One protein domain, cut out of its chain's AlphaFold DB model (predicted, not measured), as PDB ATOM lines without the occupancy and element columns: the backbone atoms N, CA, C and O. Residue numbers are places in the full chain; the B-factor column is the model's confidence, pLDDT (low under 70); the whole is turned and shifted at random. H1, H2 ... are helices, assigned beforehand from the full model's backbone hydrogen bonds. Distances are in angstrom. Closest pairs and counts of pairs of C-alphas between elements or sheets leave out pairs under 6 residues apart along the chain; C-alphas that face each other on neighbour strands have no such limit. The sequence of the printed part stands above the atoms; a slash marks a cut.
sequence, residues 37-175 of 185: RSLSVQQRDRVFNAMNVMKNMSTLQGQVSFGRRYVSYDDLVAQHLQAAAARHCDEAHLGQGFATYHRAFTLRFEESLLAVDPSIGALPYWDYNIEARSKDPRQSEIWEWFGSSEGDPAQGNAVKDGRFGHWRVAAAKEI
ATOM      1  N   ARG A  37      27.430 250.729   3.167       97.75
ATOM      2  CA  ARG A  37      28.752 250.080   3.181       97.75
ATOM      3  C   ARG A  37      29.569 250.450   4.406       97.75
ATOM      4  O   ARG A  37      30.375 249.641   4.852       97.75
ATOM      5  N   SER A  38      29.307 251.615   5.002       98.00
ATOM      6  CA  SER A  38      29.938 252.027   6.264       98.00
ATOM      7  C   SER A  38      29.422 251.262   7.491       98.00
ATOM      8  O   SER A  38      30.007 251.362   8.572       98.00
ATOM      9  N   LEU A  39      28.328 250.502   7.355       98.38
ATOM     10  CA  LEU A  39      27.830 249.637   8.419       98.38
ATOM     11  C   LEU A  39      28.688 248.375   8.547       98.38
ATOM     12  O   LEU A  39      29.039 247.732   7.555       98.38
ATOM     13  N   SER A  40      28.936 247.945   9.785       98.25
ATOM     14  CA  SER A  40      29.446 246.593  10.031       98.25
ATOM     15  C   SER A  40      28.474 245.537   9.495       98.25
ATOM     16  O   SER A  40      27.275 245.793   9.359       98.25
ATOM     17  N   VAL A  41      28.974 244.323   9.249       97.94
ATOM     18  CA  VAL A  41      28.144 243.184   8.814       97.94
ATOM     19  C   VAL A  41      26.949 242.988   9.752       97.94
ATOM     20  O   VAL A  41      25.817 242.950   9.292       97.94
ATOM     21  N   GLN A  42      27.175 243.014  11.070       98.50
ATOM     22  CA  GLN A  42      26.110 242.841  12.065       98.50
ATOM     23  C   GLN A  42      25.052 243.952  12.019       98.50
ATOM     24  O   GLN A  42      23.863 243.682  12.159       98.50
ATOM     25  N   GLN A  43      25.460 245.212  11.838       98.44
ATOM     26  CA  GLN A  43      24.511 246.328  11.715       98.44
ATOM     27  C   GLN A  43      23.665 246.195  10.452       98.44
ATOM     28  O   GLN A  43      22.458 246.420  10.482       98.44
ATOM     29  N   ARG A  44      24.299 245.798   9.350       98.19
ATOM     30  CA  ARG A  44      23.636 245.575   8.069       98.19
ATOM     31  C   ARG A  44      22.659 244.399   8.133       98.19
ATOM     32  O   ARG A  44      21.529 244.521   7.673       98.19
ATOM     33  N   ASP A  45      23.057 243.311   8.789       98.44
ATOM     34  CA  ASP A  45      22.206 242.145   9.037       98.44
ATOM     35  C   ASP A  45      20.941 242.519   9.804       98.44
ATOM     36  O   ASP A  45      19.855 242.089   9.428       98.44
ATOM     37  N   ARG A  46      21.047 243.361  10.840       98.75
ATOM     38  CA  ARG A  46      19.876 243.841  11.591       98.75
ATOM     39  C   ARG A  46      18.899 244.600  10.701       98.75
ATOM     40  O   ARG A  46      17.702 244.336  10.765       98.75
ATOM     41  N   VAL A  47      19.402 245.477   9.827       98.69
ATOM     42  CA  VAL A  47      18.568 246.208   8.859       98.69
ATOM     43  C   VAL A  47      17.824 245.238   7.942       98.69
ATOM     44  O   VAL A  47      16.601 245.308   7.843       98.69
ATOM     45  N   PHE A  48      18.534 244.307   7.305       98.56
ATOM     46  CA  PHE A  48      17.920 243.368   6.363       98.56
ATOM     47  C   PHE A  48      16.961 242.387   7.046       98.56
ATOM     48  O   PHE A  48      15.886 242.103   6.520       98.56
ATOM     49  N   ASN A  49      17.297 241.919   8.247       98.75
ATOM     50  CA  ASN A  49      16.421 241.055   9.033       98.75
ATOM     51  C   ASN A  49      15.141 241.792   9.445       98.75
ATOM     52  O   ASN A  49      14.056 241.230   9.322       98.75
ATOM     53  N   ALA A  50      15.237 243.057   9.861       98.81
ATOM     54  CA  ALA A  50      14.063 243.862  10.183       98.81
ATOM     55  C   ALA A  50      13.177 244.116   8.950       98.81
ATOM     56  O   ALA A  50      11.955 244.014   9.050       98.81
ATOM     57  N   MET A  51      13.764 244.342   7.769       98.75
ATOM     58  CA  MET A  51      13.006 244.412   6.510       98.75
ATOM     59  C   MET A  51      12.292 243.090   6.190       98.75
ATOM     60  O   MET A  51      11.129 243.101   5.792       98.75
ATOM     61  N   ASN A  52      12.945 241.946   6.416       98.62
ATOM     62  CA  ASN A  52      12.320 240.630   6.258       98.62
ATOM     63  C   ASN A  52      11.159 240.415   7.242       98.62
ATOM     64  O   ASN A  52      10.142 239.839   6.861       98.62
ATOM     65  N   VAL A  53      11.260 240.907   8.481       98.62
ATOM     66  CA  VAL A  53      10.124 240.911   9.420       98.62
ATOM     67  C   VAL A  53       8.988 241.776   8.876       98.62
ATOM     68  O   VAL A  53       7.862 241.293   8.785       98.62
ATOM     69  N   MET A  54       9.292 243.006   8.439       98.69
ATOM     70  CA  MET A  54       8.308 243.916   7.840       98.69
ATOM     71  C   MET A  54       7.573 243.284   6.655       98.69
ATOM     72  O   MET A  54       6.374 243.500   6.489       98.69
ATOM     73  N   LYS A  55       8.276 242.503   5.830       98.06
ATOM     74  CA  LYS A  55       7.699 241.822   4.669       98.06
ATOM     75  C   LYS A  55       6.798 240.644   5.036       98.06
ATOM     76  O   LYS A  55       5.779 240.441   4.388       98.06
ATOM     77  N   ASN A  56       7.169 239.868   6.051       97.19
ATOM     78  CA  ASN A  56       6.511 238.596   6.365       97.19
ATOM     79  C   ASN A  56       5.414 238.702   7.434       97.19
ATOM     80  O   ASN A  56       4.759 237.706   7.739       97.19
ATOM     81  N   MET A  57       5.203 239.881   8.020       97.12
ATOM     82  CA  MET A  57       4.219 240.084   9.078       97.12
ATOM     83  C   MET A  57       3.294 241.260   8.759       97.12
ATOM     84  O   MET A  57       3.743 242.384   8.522       97.12
ATOM     85  N   SER A  58       1.982 241.004   8.801       97.31
ATOM     86  CA  SER A  58       0.953 242.026   8.565       97.31
ATOM     87  C   SER A  58       1.047 243.181   9.569       97.31
ATOM     88  O   SER A  58       1.528 243.001  10.692       97.31
ATOM     89  N   THR A  59       0.533 244.364   9.210       98.12
ATOM     90  CA  THR A  59       0.528 245.521  10.124       98.12
ATOM     91  C   THR A  59      -0.168 245.205  11.442       98.12
ATOM     92  O   THR A  59       0.344 245.572  12.493       98.12
ATOM     93  N   LEU A  60      -1.283 244.469  11.420       97.94
ATOM     94  CA  LEU A  60      -2.003 244.106  12.641       97.94
ATOM     95  C   LEU A  60      -1.139 243.242  13.575       97.94
ATOM     96  O   LEU A  60      -0.989 243.562  14.752       97.94
ATOM     97  N   GLN A  61      -0.532 242.175  13.049       98.38
ATOM     98  CA  GLN A  61       0.321 241.274  13.837       98.38
ATOM     99  C   GLN A  61       1.579 241.982  14.354       98.38
ATOM    100  O   GLN A  61       1.969 241.807  15.512       98.38
ATOM    101  N   GLY A  62       2.204 242.811  13.520       98.56
ATOM    102  CA  GLY A  62       3.400 243.536  13.924       98.56
ATOM    103  C   GLY A  62       3.106 244.679  14.884       98.56
ATOM    104  O   GLY A  62       3.920 244.940  15.758       98.56
ATOM    105  N   GLN A  63       1.924 245.296  14.847       98.62
ATOM    106  CA  GLN A  63       1.528 246.261  15.876       98.62
ATOM    107  C   GLN A  63       1.304 245.612  17.242       98.62
ATOM    108  O   GLN A  63       1.609 246.239  18.257       98.62
ATOM    109  N   VAL A  64       0.828 244.364  17.280       98.50
ATOM    110  CA  VAL A  64       0.755 243.575  18.521       98.50
ATOM    111  C   VAL A  64       2.158 243.275  19.061       98.50
ATOM    112  O   VAL A  64       2.377 243.375  20.264       98.50
ATOM    113  N   SER A  65       3.112 242.956  18.182       98.38
ATOM    114  CA  SER A  65       4.456 242.500  18.576       98.38
ATOM    115  C   SER A  65       5.449 243.639  18.851       98.38
ATOM    116  O   SER A  65       6.256 243.558  19.770       98.38
ATOM    117  N   PHE A  66       5.387 244.708  18.059       98.38
ATOM    118  CA  PHE A  66       6.382 245.788  17.991       98.38
ATOM    119  C   PHE A  66       5.787 247.175  18.296       98.38
ATOM    120  O   PHE A  66       6.496 248.182  18.359       98.38
ATOM    121  N   GLY A  67       4.472 247.248  18.513       98.12
ATOM    122  CA  GLY A  67       3.760 248.472  18.858       98.12
ATOM    123  C   GLY A  67       3.274 249.285  17.656       98.12
ATOM    124  O   GLY A  67       3.561 249.011  16.494       98.12
ATOM    125  N   ARG A  68       2.523 250.352  17.953       97.94
ATOM    126  CA  ARG A  68       1.720 251.127  16.981       97.94
ATOM    127  C   ARG A  68       2.479 251.738  15.797       97.94
ATOM    128  O   ARG A  68       1.840 252.143  14.835       97.94
ATOM    129  N   ARG A  69       3.804 251.877  15.887       97.88
ATOM    130  CA  ARG A  69       4.634 252.443  14.807       97.88
ATOM    131  C   ARG A  69       4.993 251.424  13.729       97.88
ATOM    132  O   ARG A  69       5.412 251.828  12.651       97.88
ATOM    133  N   TYR A  70       4.807 250.134  14.001       98.81
ATOM    134  CA  TYR A  70       5.002 249.100  13.001       98.81
ATOM    135  C   TYR A  70       3.974 249.223  11.870       98.81
ATOM    136  O   TYR A  70       2.771 249.391  12.106       98.81
ATOM    137  N   VAL A  71       4.474 249.096  10.644       98.56
ATOM    138  CA  VAL A  71       3.714 248.977   9.396       98.56
ATOM    139  C   VAL A  71       4.418 247.947   8.517       98.56
ATOM    140  O   VAL A  71       5.645 247.984   8.388       98.56
ATOM    141  N   SER A  72       3.652 247.030   7.929       98.19
ATOM    142  CA  SER A  72       4.192 246.008   7.031       98.19
ATOM    143  C   SER A  72       4.795 246.627   5.767       98.19
ATOM    144  O   SER A  72       4.446 247.740   5.367       98.19
ATOM    145  N   TYR A  73       5.702 245.895   5.123       98.25
ATOM    146  CA  TYR A  73       6.315 246.330   3.870       98.25
ATOM    147  C   TYR A  73       5.252 246.544   2.784       98.25
ATOM    148  O   TYR A  73       5.248 247.576   2.119       98.25
ATOM    149  N   ASP A  74       4.308 245.610   2.650       96.62
ATOM    150  CA  ASP A  74       3.299 245.662   1.589       96.62
ATOM    151  C   ASP A  74       2.256 246.766   1.815       96.62
ATOM    152  O   ASP A  74       1.809 247.376   0.848       96.62
ATOM    153  N   ASP A  75       1.947 247.126   3.066       96.56
ATOM    154  CA  ASP A  75       1.098 248.292   3.350       96.56
ATOM    155  C   ASP A  75       1.797 249.617   3.003       96.56
ATOM    156  O   ASP A  75       1.143 250.579   2.590       96.56
ATOM    157  N   LEU A  76       3.127 249.689   3.139       97.44
ATOM    158  CA  LEU A  76       3.899 250.848   2.677       97.44
ATOM    159  C   LEU A  76       3.908 250.928   1.144       97.44
ATOM    160  O   LEU A  76       3.723 252.017   0.599       97.44
ATOM    161  N   VAL A  77       4.052 249.798   0.443       96.06
ATOM    162  CA  VAL A  77       3.926 249.752  -1.026       96.06
ATOM    163  C   VAL A  77       2.520 250.182  -1.457       96.06
ATOM    164  O   VAL A  77       2.389 251.043  -2.324       96.06
ATOM    165  N   ALA A  78       1.469 249.692  -0.790       93.94
ATOM    166  CA  ALA A  78       0.085 250.078  -1.064       93.94
ATOM    167  C   ALA A  78      -0.152 251.580  -0.854       93.94
ATOM    168  O   ALA A  78      -0.794 252.232  -1.679       93.94
ATOM    169  N   GLN A  79       0.407 252.154   0.218       94.56
ATOM    170  CA  GLN A  79       0.350 253.594   0.468       94.56
ATOM    171  C   GLN A  79       1.033 254.393  -0.653       94.56
ATOM    172  O   GLN A  79       0.505 255.426  -1.077       94.56
ATOM    173  N   HIS A  80       2.198 253.940  -1.121       95.50
ATOM    174  CA  HIS A  80       2.908 254.583  -2.224       95.50
ATOM    175  C   HIS A  80       2.112 254.494  -3.527       95.50
ATOM    176  O   HIS A  80       1.923 255.500  -4.208       95.50
ATOM    177  N   LEU A  81       1.573 253.315  -3.842       93.12
ATOM    178  CA  LEU A  81       0.743 253.092  -5.021       93.12
ATOM    179  C   LEU A  81      -0.502 253.985  -5.018       93.12
ATOM    180  O   LEU A  81      -0.823 254.588  -6.039       93.12
ATOM    181  N   GLN A  82      -1.167 254.135  -3.871       92.06
ATOM    182  CA  GLN A  82      -2.298 255.048  -3.727       92.06
ATOM    183  C   GLN A  82      -1.904 256.505  -3.991       92.06
ATOM    184  O   GLN A  82      -2.650 257.215  -4.655       92.06
ATOM    185  N   ALA A  83      -0.746 256.957  -3.509       92.88
ATOM    186  CA  ALA A  83      -0.294 258.326  -3.749       92.88
ATOM    187  C   ALA A  83       0.175 258.563  -5.196       92.88
ATOM    188  O   ALA A  83       0.117 259.689  -5.680       92.88
ATOM    189  N   ALA A  84       0.637 257.518  -5.885       90.75
ATOM    190  CA  ALA A  84       1.214 257.608  -7.225       90.75
ATOM    191  C   ALA A  84       0.198 257.394  -8.358       90.75
ATOM    192  O   ALA A  84       0.284 258.032  -9.403       90.75
ATOM    193  N   ALA A  85      -0.726 256.449  -8.173       88.31
ATOM    194  CA  ALA A  85      -1.579 255.900  -9.228       88.31
ATOM    195  C   ALA A  85      -3.075 256.176  -9.009       88.31
ATOM    196  O   ALA A  85      -3.923 255.647  -9.735       88.31
ATOM    197  N   ALA A  86      -3.426 256.989  -8.010       85.25
ATOM    198  CA  ALA A  86      -4.797 257.433  -7.838       85.25
ATOM    199  C   ALA A  86      -5.305 258.188  -9.077       85.25
ATOM    200  O   ALA A  86      -4.603 258.987  -9.692       85.25
ATOM    201  N   ARG A  87      -6.573 257.952  -9.442       82.69
ATOM    202  CA  ARG A  87      -7.169 258.523 -10.663       82.69
ATOM    203  C   ARG A  87      -7.324 260.043 -10.620       82.69
ATOM    204  O   ARG A  87      -7.425 260.656 -11.679       82.69
ATOM    205  N   HIS A  88      -7.422 260.638  -9.430       83.44
ATOM    206  CA  HIS A  88      -7.662 262.075  -9.284       83.44
ATOM    207  C   HIS A  88      -6.383 262.899  -9.466       83.44
ATOM    208  O   HIS A  88      -6.437 263.933 -10.132       83.44
ATOM    209  N   CYS A  89      -5.247 262.452  -8.924       83.75
ATOM    210  CA  CYS A  89      -3.923 263.021  -9.184       83.75
ATOM    211  C   CYS A  89      -2.783 262.138  -8.644       83.75
ATOM    212  O   CYS A  89      -2.993 261.284  -7.787       83.75
ATOM    213  N   ASP A  90      -1.569 262.406  -9.134       90.56
ATOM    214  CA  ASP A  90      -0.312 261.958  -8.527       90.56
ATOM    215  C   ASP A  90       0.110 262.952  -7.434       90.56
ATOM    216  O   ASP A  90       0.353 264.136  -7.694       90.56
ATOM    217  N   GLU A  91       0.165 262.458  -6.203       91.75
ATOM    218  CA  GLU A  91       0.511 263.206  -4.994       91.75
ATOM    219  C   GLU A  91       1.990 263.032  -4.610       91.75
ATOM    220  O   GLU A  91       2.508 263.793  -3.787       91.75
ATOM    221  N   ALA A  92       2.677 262.049  -5.203       94.56
ATOM    222  CA  ALA A  92       4.002 261.616  -4.784       94.56
ATOM    223  C   ALA A  92       5.131 262.059  -5.723       94.56
ATOM    224  O   ALA A  92       6.217 262.303  -5.208       94.56
ATOM    225  N   HIS A  93       4.927 262.201  -7.043       94.81
ATOM    226  CA  HIS A  93       6.040 262.391  -7.996       94.81
ATOM    227  C   HIS A  93       6.024 263.719  -8.754       94.81
ATOM    228  O   HIS A  93       6.978 264.490  -8.669       94.81
ATOM    229  N   LEU A  94       4.961 264.010  -9.504       89.75
ATOM    230  CA  LEU A  94       4.944 265.101 -10.489       89.75
ATOM    231  C   LEU A  94       4.441 266.443  -9.925       89.75
ATOM    232  O   LEU A  94       3.808 267.237 -10.627       89.75
ATOM    233  N   GLY A  95       4.719 266.716  -8.646       89.50
ATOM    234  CA  GLY A  95       4.226 267.901  -7.947       89.50
ATOM    235  C   GLY A  95       5.145 268.414  -6.840       89.50
ATOM    236  O   GLY A  95       6.140 267.797  -6.470       89.50
ATOM    237  N   GLN A  96       4.774 269.561  -6.262       92.06
ATOM    238  CA  GLN A  96       5.523 270.212  -5.173       92.06
ATOM    239  C   GLN A  96       5.625 269.338  -3.909       92.06
ATOM    240  O   GLN A  96       6.524 269.528  -3.091       92.06
ATOM    241  N   GLY A  97       4.721 268.363  -3.767       91.81
ATOM    242  CA  GLY A  97       4.719 267.384  -2.685       91.81
ATOM    243  C   GLY A  97       5.836 266.342  -2.765       91.81
ATOM    244  O   GLY A  97       6.070 265.673  -1.766       91.81
ATOM    245  N   PHE A  98       6.565 266.221  -3.884       95.94
ATOM    246  CA  PHE A  98       7.548 265.147  -4.089       95.94
ATOM    247  C   PHE A  98       8.526 264.987  -2.920       95.94
ATOM    248  O   PHE A  98       8.621 263.921  -2.307       95.94
ATOM    249  N   ALA A  99       9.223 266.067  -2.562       96.81
ATOM    250  CA  ALA A  99      10.264 266.018  -1.542       96.81
ATOM    251  C   ALA A  99       9.702 265.800  -0.127       96.81
ATOM    252  O   ALA A  99      10.318 265.111   0.691       96.81
ATOM    253  N   THR A 100       8.547 266.391   0.187       96.69
ATOM    254  CA  THR A 100       7.926 266.272   1.513       96.69
ATOM    255  C   THR A 100       7.277 264.906   1.700       96.69
ATOM    256  O   THR A 100       7.477 264.297   2.753       96.69
ATOM    257  N   TYR A 101       6.604 264.386   0.671       97.06
ATOM    258  CA  TYR A 101       6.027 263.045   0.651       97.06
ATOM    259  C   TYR A 101       7.107 261.988   0.881       97.06
ATOM    260  O   TYR A 101       7.038 261.247   1.859       97.06
ATOM    261  N   HIS A 102       8.162 261.969   0.061       98.25
ATOM    262  CA  HIS A 102       9.212 260.954   0.168       98.25
ATOM    263  C   HIS A 102       9.985 261.046   1.489       98.25
ATOM    264  O   HIS A 102      10.358 260.018   2.059       98.25
ATOM    265  N   ARG A 103      10.179 262.253   2.043       97.69
ATOM    266  CA  ARG A 103      10.782 262.415   3.376       97.69
ATOM    267  C   ARG A 103       9.898 261.825   4.477       97.69
ATOM    268  O   ARG A 103      10.423 261.126   5.343       97.69
ATOM    269  N   ALA A 104       8.590 262.079   4.441       97.94
ATOM    270  CA  ALA A 104       7.636 261.523   5.400       97.94
ATOM    271  C   ALA A 104       7.484 259.999   5.243       97.94
ATOM    272  O   ALA A 104       7.496 259.273   6.234       97.94
ATOM    273  N   PHE A 105       7.427 259.505   4.006       98.50
ATOM    274  CA  PHE A 105       7.368 258.082   3.686       98.50
ATOM    275  C   PHE A 105       8.609 257.337   4.194       98.50
ATOM    276  O   PHE A 105       8.499 256.332   4.892       98.50
ATOM    277  N   THR A 106       9.798 257.896   3.952       98.38
ATOM    278  CA  THR A 106      11.062 257.343   4.461       98.38
ATOM    279  C   THR A 106      11.110 257.349   5.990       98.38
ATOM    280  O   THR A 106      11.629 256.412   6.593       98.38
ATOM    281  N   LEU A 107      10.580 258.391   6.644       98.00
ATOM    282  CA  LEU A 107      10.470 258.417   8.104       98.00
ATOM    283  C   LEU A 107       9.533 257.314   8.611       98.00
ATOM    284  O   LEU A 107       9.891 256.629   9.560       98.00
ATOM    285  N   ARG A 108       8.389 257.091   7.957       98.50
ATOM    286  CA  ARG A 108       7.452 256.017   8.318       98.50
ATOM    287  C   ARG A 108       8.080 254.629   8.164       98.50
ATOM    288  O   ARG A 108       7.926 253.790   9.049       98.50
ATOM    289  N   PHE A 109       8.830 254.405   7.085       98.81
ATOM    290  CA  PHE A 109       9.609 253.180   6.897       98.81
ATOM    291  C   PHE A 109      10.639 252.998   8.022       98.81
ATOM    292  O   PHE A 109      10.701 251.939   8.640       98.81
ATOM    293  N   GLU A 110      11.410 254.045   8.337       98.69
ATOM    294  CA  GLU A 110      12.390 254.032   9.429       98.69
ATOM    295  C   GLU A 110      11.735 253.762  10.791       98.69
ATOM    296  O   GLU A 110      12.285 253.021  11.598       98.69
ATOM    297  N   GLU A 111      10.561 254.327  11.068       98.44
ATOM    298  CA  GLU A 111       9.841 254.072  12.317       98.44
ATOM    299  C   GLU A 111       9.375 252.623  12.453       98.44
ATOM    300  O   GLU A 111       9.460 252.083  13.555       98.44
ATOM    301  N   SER A 112       8.935 251.989  11.362       98.81
ATOM    302  CA  SER A 112       8.598 250.562  11.364       98.81
ATOM    303  C   SER A 112       9.845 249.693  11.549       98.81
ATOM    304  O   SER A 112       9.872 248.822  12.419       98.81
ATOM    305  N   LEU A 113      10.926 250.003  10.827       98.69
ATOM    306  CA  LEU A 113      12.217 249.322  10.950       98.69
ATOM    307  C   LEU A 113      12.743 249.361  12.397       98.69
ATOM    308  O   LEU A 113      13.162 248.344  12.945       98.69
ATOM    309  N   LEU A 114      12.677 250.533  13.035       98.44
ATOM    310  CA  LEU A 114      13.109 250.733  14.421       98.44
ATOM    311  C   LEU A 114      12.114 250.197  15.456       98.44
ATOM    312  O   LEU A 114      12.501 250.017  16.609       98.44
ATOM    313  N   ALA A 115      10.852 249.963  15.088       98.50
ATOM    314  CA  ALA A 115       9.917 249.237  15.943       98.50
ATOM    315  C   ALA A 115      10.320 247.759  16.051       98.50
ATOM    316  O   ALA A 115      10.220 247.187  17.134       98.50
ATOM    317  N   VAL A 116      10.820 247.169  14.958       98.81
ATOM    318  CA  VAL A 116      11.344 245.796  14.946       98.81
ATOM    319  C   VAL A 116      12.670 245.696  15.704       98.81
ATOM    320  O   VAL A 116      12.813 244.838  16.570       98.81
ATOM    321  N   ASP A 117      13.633 246.570  15.398       98.50
ATOM    322  CA  ASP A 117      14.937 246.588  16.072       98.50
ATOM    323  C   ASP A 117      15.433 248.031  16.310       98.50
ATOM    324  O   ASP A 117      16.016 248.663  15.420       98.50
ATOM    325  N   PRO A 118      15.267 248.568  17.537       97.25
ATOM    326  CA  PRO A 118      15.732 249.909  17.887       97.25
ATOM    327  C   PRO A 118      17.254 250.087  17.799       97.25
ATOM    328  O   PRO A 118      17.733 251.217  17.685       97.25
ATOM    329  N   SER A 119      18.032 248.998  17.858       97.19
ATOM    330  CA  SER A 119      19.498 249.050  17.856       97.19
ATOM    331  C   SER A 119      20.097 249.415  16.492       97.19
ATOM    332  O   SER A 119      21.270 249.780  16.419       97.19
ATOM    333  N   ILE A 120      19.287 249.380  15.426       98.12
ATOM    334  CA  ILE A 120      19.642 249.899  14.097       98.12
ATOM    335  C   ILE A 120      19.937 251.410  14.165       98.12
ATOM    336  O   ILE A 120      20.803 251.917  13.453       98.12
ATOM    337  N   GLY A 121      19.238 252.143  15.037       96.69
ATOM    338  CA  GLY A 121      19.435 253.573  15.285       96.69
ATOM    339  C   GLY A 121      18.878 254.510  14.205       96.69
ATOM    340  O   GLY A 121      18.251 255.514  14.545       96.69
ATOM    341  N   ALA A 122      19.075 254.208  12.917       97.69
ATOM    342  CA  ALA A 122      18.521 254.966  11.790       97.69
ATOM    343  C   ALA A 122      18.533 254.150  10.486       97.69
ATOM    344  O   ALA A 122      19.353 253.249  10.323       97.69
ATOM    345  N   LEU A 123      17.673 254.506   9.528       98.19
ATOM    346  CA  LEU A 123      17.671 253.887   8.202       98.19
ATOM    347  C   LEU A 123      18.971 254.239   7.445       98.19
ATOM    348  O   LEU A 123      19.283 255.432   7.336       98.19
ATOM    349  N   PRO A 124      19.742 253.269   6.916       98.38
ATOM    350  CA  PRO A 124      20.894 253.587   6.076       98.38
ATOM    351  C   PRO A 124      20.479 254.181   4.727       98.38
ATOM    352  O   PRO A 124      19.332 254.059   4.301       98.38
ATOM    353  N   TYR A 125      21.430 254.807   4.038       98.44
ATOM    354  CA  TYR A 125      21.260 255.254   2.656       98.44
ATOM    355  C   TYR A 125      22.234 254.533   1.724       98.44
ATOM    356  O   TYR A 125      23.317 254.124   2.138       98.44
ATOM    357  N   TRP A 126      21.843 254.405   0.459       98.00
ATOM    358  CA  TRP A 126      22.714 253.948  -0.616       98.00
ATOM    359  C   TRP A 126      23.281 255.163  -1.350       98.00
ATOM    360  O   TRP A 126      22.530 255.935  -1.947       98.00
ATOM    361  N   ASP A 127      24.602 255.345  -1.298       98.00
ATOM    362  CA  ASP A 127      25.269 256.286  -2.198       98.00
ATOM    363  C   ASP A 127      25.517 255.616  -3.555       98.00
ATOM    364  O   ASP A 127      26.502 254.895  -3.737       98.00
ATOM    365  N   TYR A 128      24.600 255.852  -4.496       96.44
ATOM    366  CA  TYR A 128      24.667 255.325  -5.860       96.44
ATOM    367  C   TYR A 128      25.722 256.024  -6.730       96.44
ATOM    368  O   TYR A 128      26.017 255.561  -7.833       96.44
ATOM    369  N   ASN A 129      26.333 257.123  -6.264       97.88
ATOM    370  CA  ASN A 129      27.426 257.763  -7.003       97.88
ATOM    371  C   ASN A 129      28.669 256.868  -7.077       97.88
ATOM    372  O   ASN A 129      29.500 257.058  -7.965       97.88
ATOM    373  N   ILE A 130      28.798 255.904  -6.163       97.44
ATOM    374  CA  ILE A 130      29.853 254.889  -6.192       97.44
ATOM    375  C   ILE A 130      29.689 254.012  -7.442       97.44
ATOM    376  O   ILE A 130      30.620 253.907  -8.240       97.44
ATOM    377  N   GLU A 131      28.486 253.482  -7.683       96.56
ATOM    378  CA  GLU A 131      28.157 252.695  -8.882       96.56
ATOM    379  C   GLU A 131      28.256 253.526 -10.156       96.56
ATOM    380  O   GLU A 131      28.821 253.067 -11.148       96.56
ATOM    381  N   ALA A 132      27.753 254.763 -10.123       96.88
ATOM    382  CA  ALA A 132      27.748 255.655 -11.280       96.88
ATOM    383  C   ALA A 132      29.159 255.986 -11.802       96.88
ATOM    384  O   ALA A 132      29.312 256.393 -12.950       96.88
ATOM    385  N   ARG A 133      30.194 255.825 -10.966       97.19
ATOM    386  CA  ARG A 133      31.606 256.024 -11.333       97.19
ATOM    387  C   ARG A 133      32.326 254.726 -11.710       97.19
ATOM    388  O   ARG A 133      33.486 254.776 -12.115       97.19
ATOM    389  N   SER A 134      31.680 253.575 -11.543       96.31
ATOM    390  CA  SER A 134      32.256 252.269 -11.864       96.31
ATOM    391  C   SER A 134      32.185 251.973 -13.368       96.31
ATOM    392  O   SER A 134      31.401 252.575 -14.098       96.31
ATOM    393  N   LYS A 135      33.011 251.032 -13.847       97.25
ATOM    394  CA  LYS A 135      32.967 250.580 -15.253       97.25
ATOM    395  C   LYS A 135      31.680 249.825 -15.581       97.25
ATOM    396  O   LYS A 135      31.208 249.895 -16.710       97.25
ATOM    397  N   ASP A 136      31.166 249.080 -14.610       96.50
ATOM    398  CA  ASP A 136      29.932 248.322 -14.733       96.50
ATOM    399  C   ASP A 136      29.211 248.306 -13.374       96.50
ATOM    400  O   ASP A 136      29.646 247.587 -12.467       96.50
ATOM    401  N   PRO A 137      28.116 249.070 -13.206       95.88
ATOM    402  CA  PRO A 137      27.391 249.137 -11.940       95.88
ATOM    403  C   PRO A 137      26.771 247.792 -11.542       95.88
ATOM    404  O   PRO A 137      26.503 247.586 -10.361       95.88
ATOM    405  N   ARG A 138      26.592 246.852 -12.483       95.00
ATOM    406  CA  ARG A 138      26.069 245.496 -12.232       95.00
ATOM    407  C   ARG A 138      27.039 244.613 -11.444       95.00
ATOM    408  O   ARG A 138      26.639 243.581 -10.927       95.00
ATOM    409  N   GLN A 139      28.303 245.020 -11.335       94.94
ATOM    410  CA  GLN A 139      29.336 244.314 -10.569       94.94
ATOM    411  C   GLN A 139      29.509 244.868  -9.145       94.94
ATOM    412  O   GLN A 139      30.469 244.527  -8.458       94.94
ATOM    413  N   SER A 140      28.625 245.765  -8.701       96.38
ATOM    414  CA  SER A 140      28.685 246.319  -7.349       96.38
ATOM    415  C   SER A 140      28.381 245.271  -6.275       96.38
ATOM    416  O   SER A 140      27.472 244.457  -6.424       96.38
ATOM    417  N   GLU A 141      29.077 245.371  -5.139       95.00
ATOM    418  CA  GLU A 141      28.818 244.567  -3.935       95.00
ATOM    419  C   GLU A 141      27.374 244.701  -3.418       95.00
ATOM    420  O   GLU A 141      26.887 243.832  -2.699       95.00
ATOM    421  N   ILE A 142      26.644 245.762  -3.795       96.31
ATOM    422  CA  ILE A 142      25.253 245.943  -3.361       96.31
ATOM    423  C   ILE A 142      24.353 244.782  -3.808       96.31
ATOM    424  O   ILE A 142      23.423 244.409  -3.087       96.31
ATOM    425  N   TRP A 143      24.664 244.165  -4.952       95.88
ATOM    426  CA  TRP A 143      23.914 243.036  -5.503       95.88
ATOM    427  C   TRP A 143      24.147 241.738  -4.720       95.88
ATOM    428  O   TRP A 143      23.288 240.861  -4.726       95.88
ATOM    429  N   GLU A 144      25.224 241.638  -3.932       94.00
ATOM    430  CA  GLU A 144      25.402 240.528  -2.985       94.00
ATOM    431  C   GLU A 144      24.351 240.562  -1.864       94.00
ATOM    432  O   GLU A 144      23.995 239.529  -1.291       94.00
ATOM    433  N   TRP A 145      23.825 241.749  -1.534       96.12
ATOM    434  CA  TRP A 145      22.814 241.910  -0.487       96.12
ATOM    435  C   TRP A 145      21.396 241.969  -1.040       96.12
ATOM    436  O   TRP A 145      20.511 241.323  -0.482       96.12
ATOM    437  N   PHE A 146      21.167 242.730  -2.110       96.12
ATOM    438  CA  PHE A 146      19.825 242.950  -2.657       96.12
ATOM    439  C   PHE A 146      19.398 241.905  -3.695       96.12
ATOM    440  O   PHE A 146      18.215 241.841  -4.019       96.12
ATOM    441  N   GLY A 147      20.332 241.057  -4.137       96.00
ATOM    442  CA  GLY A 147      20.136 240.080  -5.201       96.00
ATOM    443  C   GLY A 147      20.725 240.557  -6.527       96.00
ATOM    444  O   GLY A 147      21.051 241.734  -6.699       96.00
ATOM    445  N   SER A 148      20.887 239.612  -7.447       94.38
ATOM    446  CA  SER A 148      21.437 239.815  -8.786       94.38
ATOM    447  C   SER A 148      20.774 240.984  -9.519       94.38
ATOM    448  O   SER A 148      19.551 241.116  -9.543       94.38
ATOM    449  N   SER A 149      21.588 241.825 -10.164       93.94
ATOM    450  CA  SER A 149      21.124 243.063 -10.807       93.94
ATOM    451  C   SER A 149      20.125 242.844 -11.948       93.94
ATOM    452  O   SER A 149      19.328 243.729 -12.233       93.94
ATOM    453  N   GLU A 150      20.186 241.686 -12.614       93.62
ATOM    454  CA  GLU A 150      19.358 241.350 -13.784       93.62
ATOM    455  C   GLU A 150      18.317 240.252 -13.493       93.62
ATOM    456  O   GLU A 150      17.436 240.009 -14.315       93.62
ATOM    457  N   GLY A 151      18.405 239.570 -12.344       94.44
ATOM    458  CA  GLY A 151      17.603 238.378 -12.054       94.44
ATOM    459  C   GLY A 151      17.877 237.200 -13.001       94.44
ATOM    460  O   GLY A 151      18.886 237.158 -13.704       94.44
ATOM    461  N   ASP A 152      16.979 236.211 -12.999       93.75
ATOM    462  CA  ASP A 152      17.053 235.019 -13.855       93.75
ATOM    463  C   ASP A 152      16.230 235.199 -15.152       93.75
ATOM    464  O   ASP A 152      14.992 235.166 -15.095       93.75
ATOM    465  N   PRO A 153      16.866 235.329 -16.336       93.94
ATOM    466  CA  PRO A 153      16.161 235.516 -17.606       93.94
ATOM    467  C   PRO A 153      15.253 234.350 -17.997       93.94
ATOM    468  O   PRO A 153      14.237 234.560 -18.661       93.94
ATOM    469  N   ALA A 154      15.561 233.127 -17.554       95.12
ATOM    470  CA  ALA A 154      14.700 231.969 -17.793       95.12
ATOM    471  C   ALA A 154      13.401 232.033 -16.970       95.12
ATOM    472  O   ALA A 154      12.467 231.273 -17.220       95.12
ATOM    473  N   GLN A 155      13.330 232.943 -15.996       91.06
ATOM    474  CA  GLN A 155      12.213 233.108 -15.069       91.06
ATOM    475  C   GLN A 155      11.673 234.539 -15.076       91.06
ATOM    476  O   GLN A 155      11.221 235.046 -14.052       91.06
ATOM    477  N   GLY A 156      11.727 235.197 -16.239       90.19
ATOM    478  CA  GLY A 156      11.195 236.548 -16.414       90.19
ATOM    479  C   GLY A 156      11.959 237.605 -15.619       90.19
ATOM    480  O   GLY A 156      11.345 238.560 -15.151       90.19
ATOM    481  N   ASN A 157      13.272 237.419 -15.451       93.25
ATOM    482  CA  ASN A 157      14.162 238.276 -14.663       93.25
ATOM    483  C   ASN A 157      13.807 238.316 -13.166       93.25
ATOM    484  O   ASN A 157      14.055 239.305 -12.480       93.25
ATOM    485  N   ALA A 158      13.218 237.240 -12.632       92.50
ATOM    486  CA  ALA A 158      12.970 237.130 -11.199       92.50
ATOM    487  C   ALA A 158      14.295 237.107 -10.417       92.50
ATOM    488  O   ALA A 158      15.172 236.288 -10.697       92.50
ATOM    489  N   VAL A 159      14.416 237.966  -9.405       95.00
ATOM    490  CA  VAL A 159      15.545 237.963  -8.465       95.00
ATOM    491  C   VAL A 159      15.307 236.874  -7.419       95.00
ATOM    492  O   VAL A 159      14.296 236.896  -6.719       95.00
ATOM    493  N   LYS A 160      16.216 235.898  -7.337       94.06
ATOM    494  CA  LYS A 160      16.066 234.685  -6.501       94.06
ATOM    495  C   LYS A 160      17.166 234.495  -5.464       94.06
ATOM    496  O   LYS A 160      17.164 233.516  -4.723       94.06
ATOM    497  N   ASP A 161      18.098 235.427  -5.418       95.06
ATOM    498  CA  ASP A 161      19.285 235.431  -4.582       95.06
ATOM    499  C   ASP A 161      19.313 236.663  -3.660       95.06
ATOM    500  O   ASP A 161      18.351 237.428  -3.560       95.06
ATOM    501  N   GLY A 162      20.399 236.814  -2.902       95.12
ATOM    502  CA  GLY A 162      20.527 237.864  -1.895       95.12
ATOM    503  C   GLY A 162      19.563 237.702  -0.713       95.12
ATOM    504  O   GLY A 162      18.969 236.649  -0.471       95.12
ATOM    505  N   ARG A 163      19.408 238.772   0.069       96.69
ATOM    506  CA  ARG A 163      18.616 238.783   1.313       96.69
ATOM    507  C   ARG A 163      17.109 238.795   1.082       96.69
ATOM    508  O   ARG A 163      16.366 238.513   2.022       96.69
ATOM    509  N   PHE A 164      16.681 239.097  -0.142       96.12
ATOM    510  CA  PHE A 164      15.280 239.310  -0.505       96.12
ATOM    511  C   PHE A 164      14.796 238.392  -1.637       96.12
ATOM    512  O   PHE A 164      13.640 238.484  -2.025       96.12
ATOM    513  N   GLY A 165      15.617 237.457  -2.132       94.81
ATOM    514  CA  GLY A 165      15.246 236.562  -3.241       94.81
ATOM    515  C   GLY A 165      14.060 235.622  -2.975       94.81
ATOM    516  O   GLY A 165      13.540 234.993  -3.891       94.81
ATOM    517  N   HIS A 166      13.606 235.525  -1.723       93.19
ATOM    518  CA  HIS A 166      12.407 234.780  -1.327       93.19
ATOM    519  C   HIS A 166      11.149 235.662  -1.240       93.19
ATOM    520  O   HIS A 166      10.079 235.183  -0.864       93.19
ATOM    521  N   TRP A 167      11.259 236.957  -1.541       95.50
ATOM    522  CA  TRP A 167      10.133 237.875  -1.464       95.50
ATOM    523  C   TRP A 167       9.165 237.650  -2.614       95.50
ATOM    524  O   TRP A 167       9.515 237.702  -3.790       95.50
ATOM    525  N   ARG A 168       7.894 237.487  -2.257       92.25
ATOM    526  CA  ARG A 168       6.787 237.527  -3.204       92.25
ATOM    527  C   ARG A 168       6.265 238.955  -3.312       92.25
ATOM    528  O   ARG A 168       5.873 239.542  -2.304       92.25
ATOM    529  N   VAL A 169       6.185 239.496  -4.524       91.31
ATOM    530  CA  VAL A 169       5.393 240.707  -4.781       91.31
ATOM    531  C   VAL A 169       3.916 240.308  -4.777       91.31
ATOM    532  O   VAL A 169       3.515 239.408  -5.516       91.31
ATOM    533  N   ALA A 170       3.121 240.908  -3.891       90.12
ATOM    534  CA  ALA A 170       1.707 240.571  -3.759       90.12
ATOM    535  C   ALA A 170       0.922 241.002  -5.008       90.12
ATOM    536  O   ALA A 170       1.243 242.011  -5.642       90.12
ATOM    537  N   ALA A 171      -0.129 240.253  -5.359       89.81
ATOM    538  CA  ALA A 171      -1.065 240.738  -6.363       89.81
ATOM    539  C   ALA A 171      -1.820 241.937  -5.784       89.81
ATOM    540  O   ALA A 171      -2.256 241.888  -4.634       89.81
ATOM    541  N   ALA A 172      -2.028 242.982  -6.584       85.88
ATOM    542  CA  ALA A 172      -2.662 244.213  -6.120       85.88
ATOM    543  C   ALA A 172      -3.988 243.947  -5.398       85.88
ATOM    544  O   ALA A 172      -4.175 244.413  -4.283       85.88
ATOM    545  N   LYS A 173      -4.841 243.088  -5.974       87.38
ATOM    546  CA  LYS A 173      -6.154 242.695  -5.431       87.38
ATOM    547  C   LYS A 173      -6.144 242.149  -3.996       87.38
ATOM    548  O   LYS A 173      -7.209 242.021  -3.404       87.38
ATOM    549  N   GLU A 174      -4.986 241.760  -3.465       87.06
ATOM    550  CA  GLU A 174      -4.855 241.290  -2.082       87.06
ATOM    551  C   GLU A 174      -4.931 242.448  -1.076       87.06
ATOM    552  O   GLU A 174      -5.338 242.227   0.062       87.06
ATOM    553  N   ILE A 175      -4.530 243.663  -1.474       85.44
ATOM    554  CA  ILE A 175      -4.262 244.783  -0.548       85.44
ATOM    555  C   ILE A 175      -4.739 246.145  -1.104       85.44
ATOM    556  O   ILE A 175      -4.980 247.079  -0.343       85.44
TER     557      ILE A 175
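This is residues 37 to 175 of the 185 residues of a protein of Symbiodinium natans (UniProt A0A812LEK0). Two long helices, H3 and H4, stand side by side and run opposite ways, and H1 meets them about perpendicular at the end where H3 begins and H4 ends, making a corner with H2 beside it. Across from H3 and H4, on the side where H1 begins, the short helices H5 and H6 lie among loops, and the last stretch, residues 165 to 175, runs back from there toward H3. The printed part has 139 residues, with six named helices in the order H1 to H6 and no named strand; the class is all helix, though under half of the residues, 65 of 139, are in named elements. It is compact, with a radius of gyration of the C-alphas of 16.4 A, and rounded, spanning 41 by 37 by 32 A.

H1, residues 41 to 56, is joined by a tight link to H2, residues 59 to 66. These two are close but not clearly touching, with the closest C-alphas, of Met 54 and Gly 62, 7.8 A apart. H1 touches H3, residues 73 to 85, with residues 51 to 55 alone; the closest C-alphas, of Lys 55 and Tyr 73, are 4.8 A apart, and the lines are only just about perpendicular, at 71 degrees. H1 touches H4, residues 98 to 116, with residues 47 to 54 alone, at 82 degrees, about perpendicular; the closest C-alphas are those of Ala 50 and Leu 113, 5.8 A apart. H3 and H4 are close but not clearly touching, at a shallow tilt of 11 degrees, opposite ways, with the closest C-alphas, of Leu 76 and Phe 109, 7.5 A apart. H2 is near H4, with the closest C-alphas, of Phe 66 and Ala 115, 5.3 A apart. H5, residues 129 to 132, and H6, residues 142 to 146, are apart from each other; H5 is also apart from H1, H2, H3 and H4, and H6 is also apart from H1, H2, H3 and H4. Every O i to N i+4 pair is within hydrogen-bond range in H1, H2, H3, H4 and H6; H5, four residues, is too short for such a pair, and its one O i to N i+3 pair is not within range.

H1 begins at C-alpha 41, (28.144, 243.184, 8.814), and is 22.2 A long. H2 is 9.8 A and H3 18.0 A long. H4, the longest helix, measures 27.4 A and ends at C-alpha 116, (11.344, 245.796, 14.946). H5 is 4.8 A long; H6 is 6.2 A long and ends at C-alpha 146, (19.825, 242.950, -2.657).

The C-alphas farthest apart, of Val 64 and Lys 135, are 47.2 A apart. The links H3 to H4 and H4 to H5 are long, and residues 147 to 175 hold no named element. The printed part has no cut; its mean pLDDT is 95.6 and no printed residue is under 70.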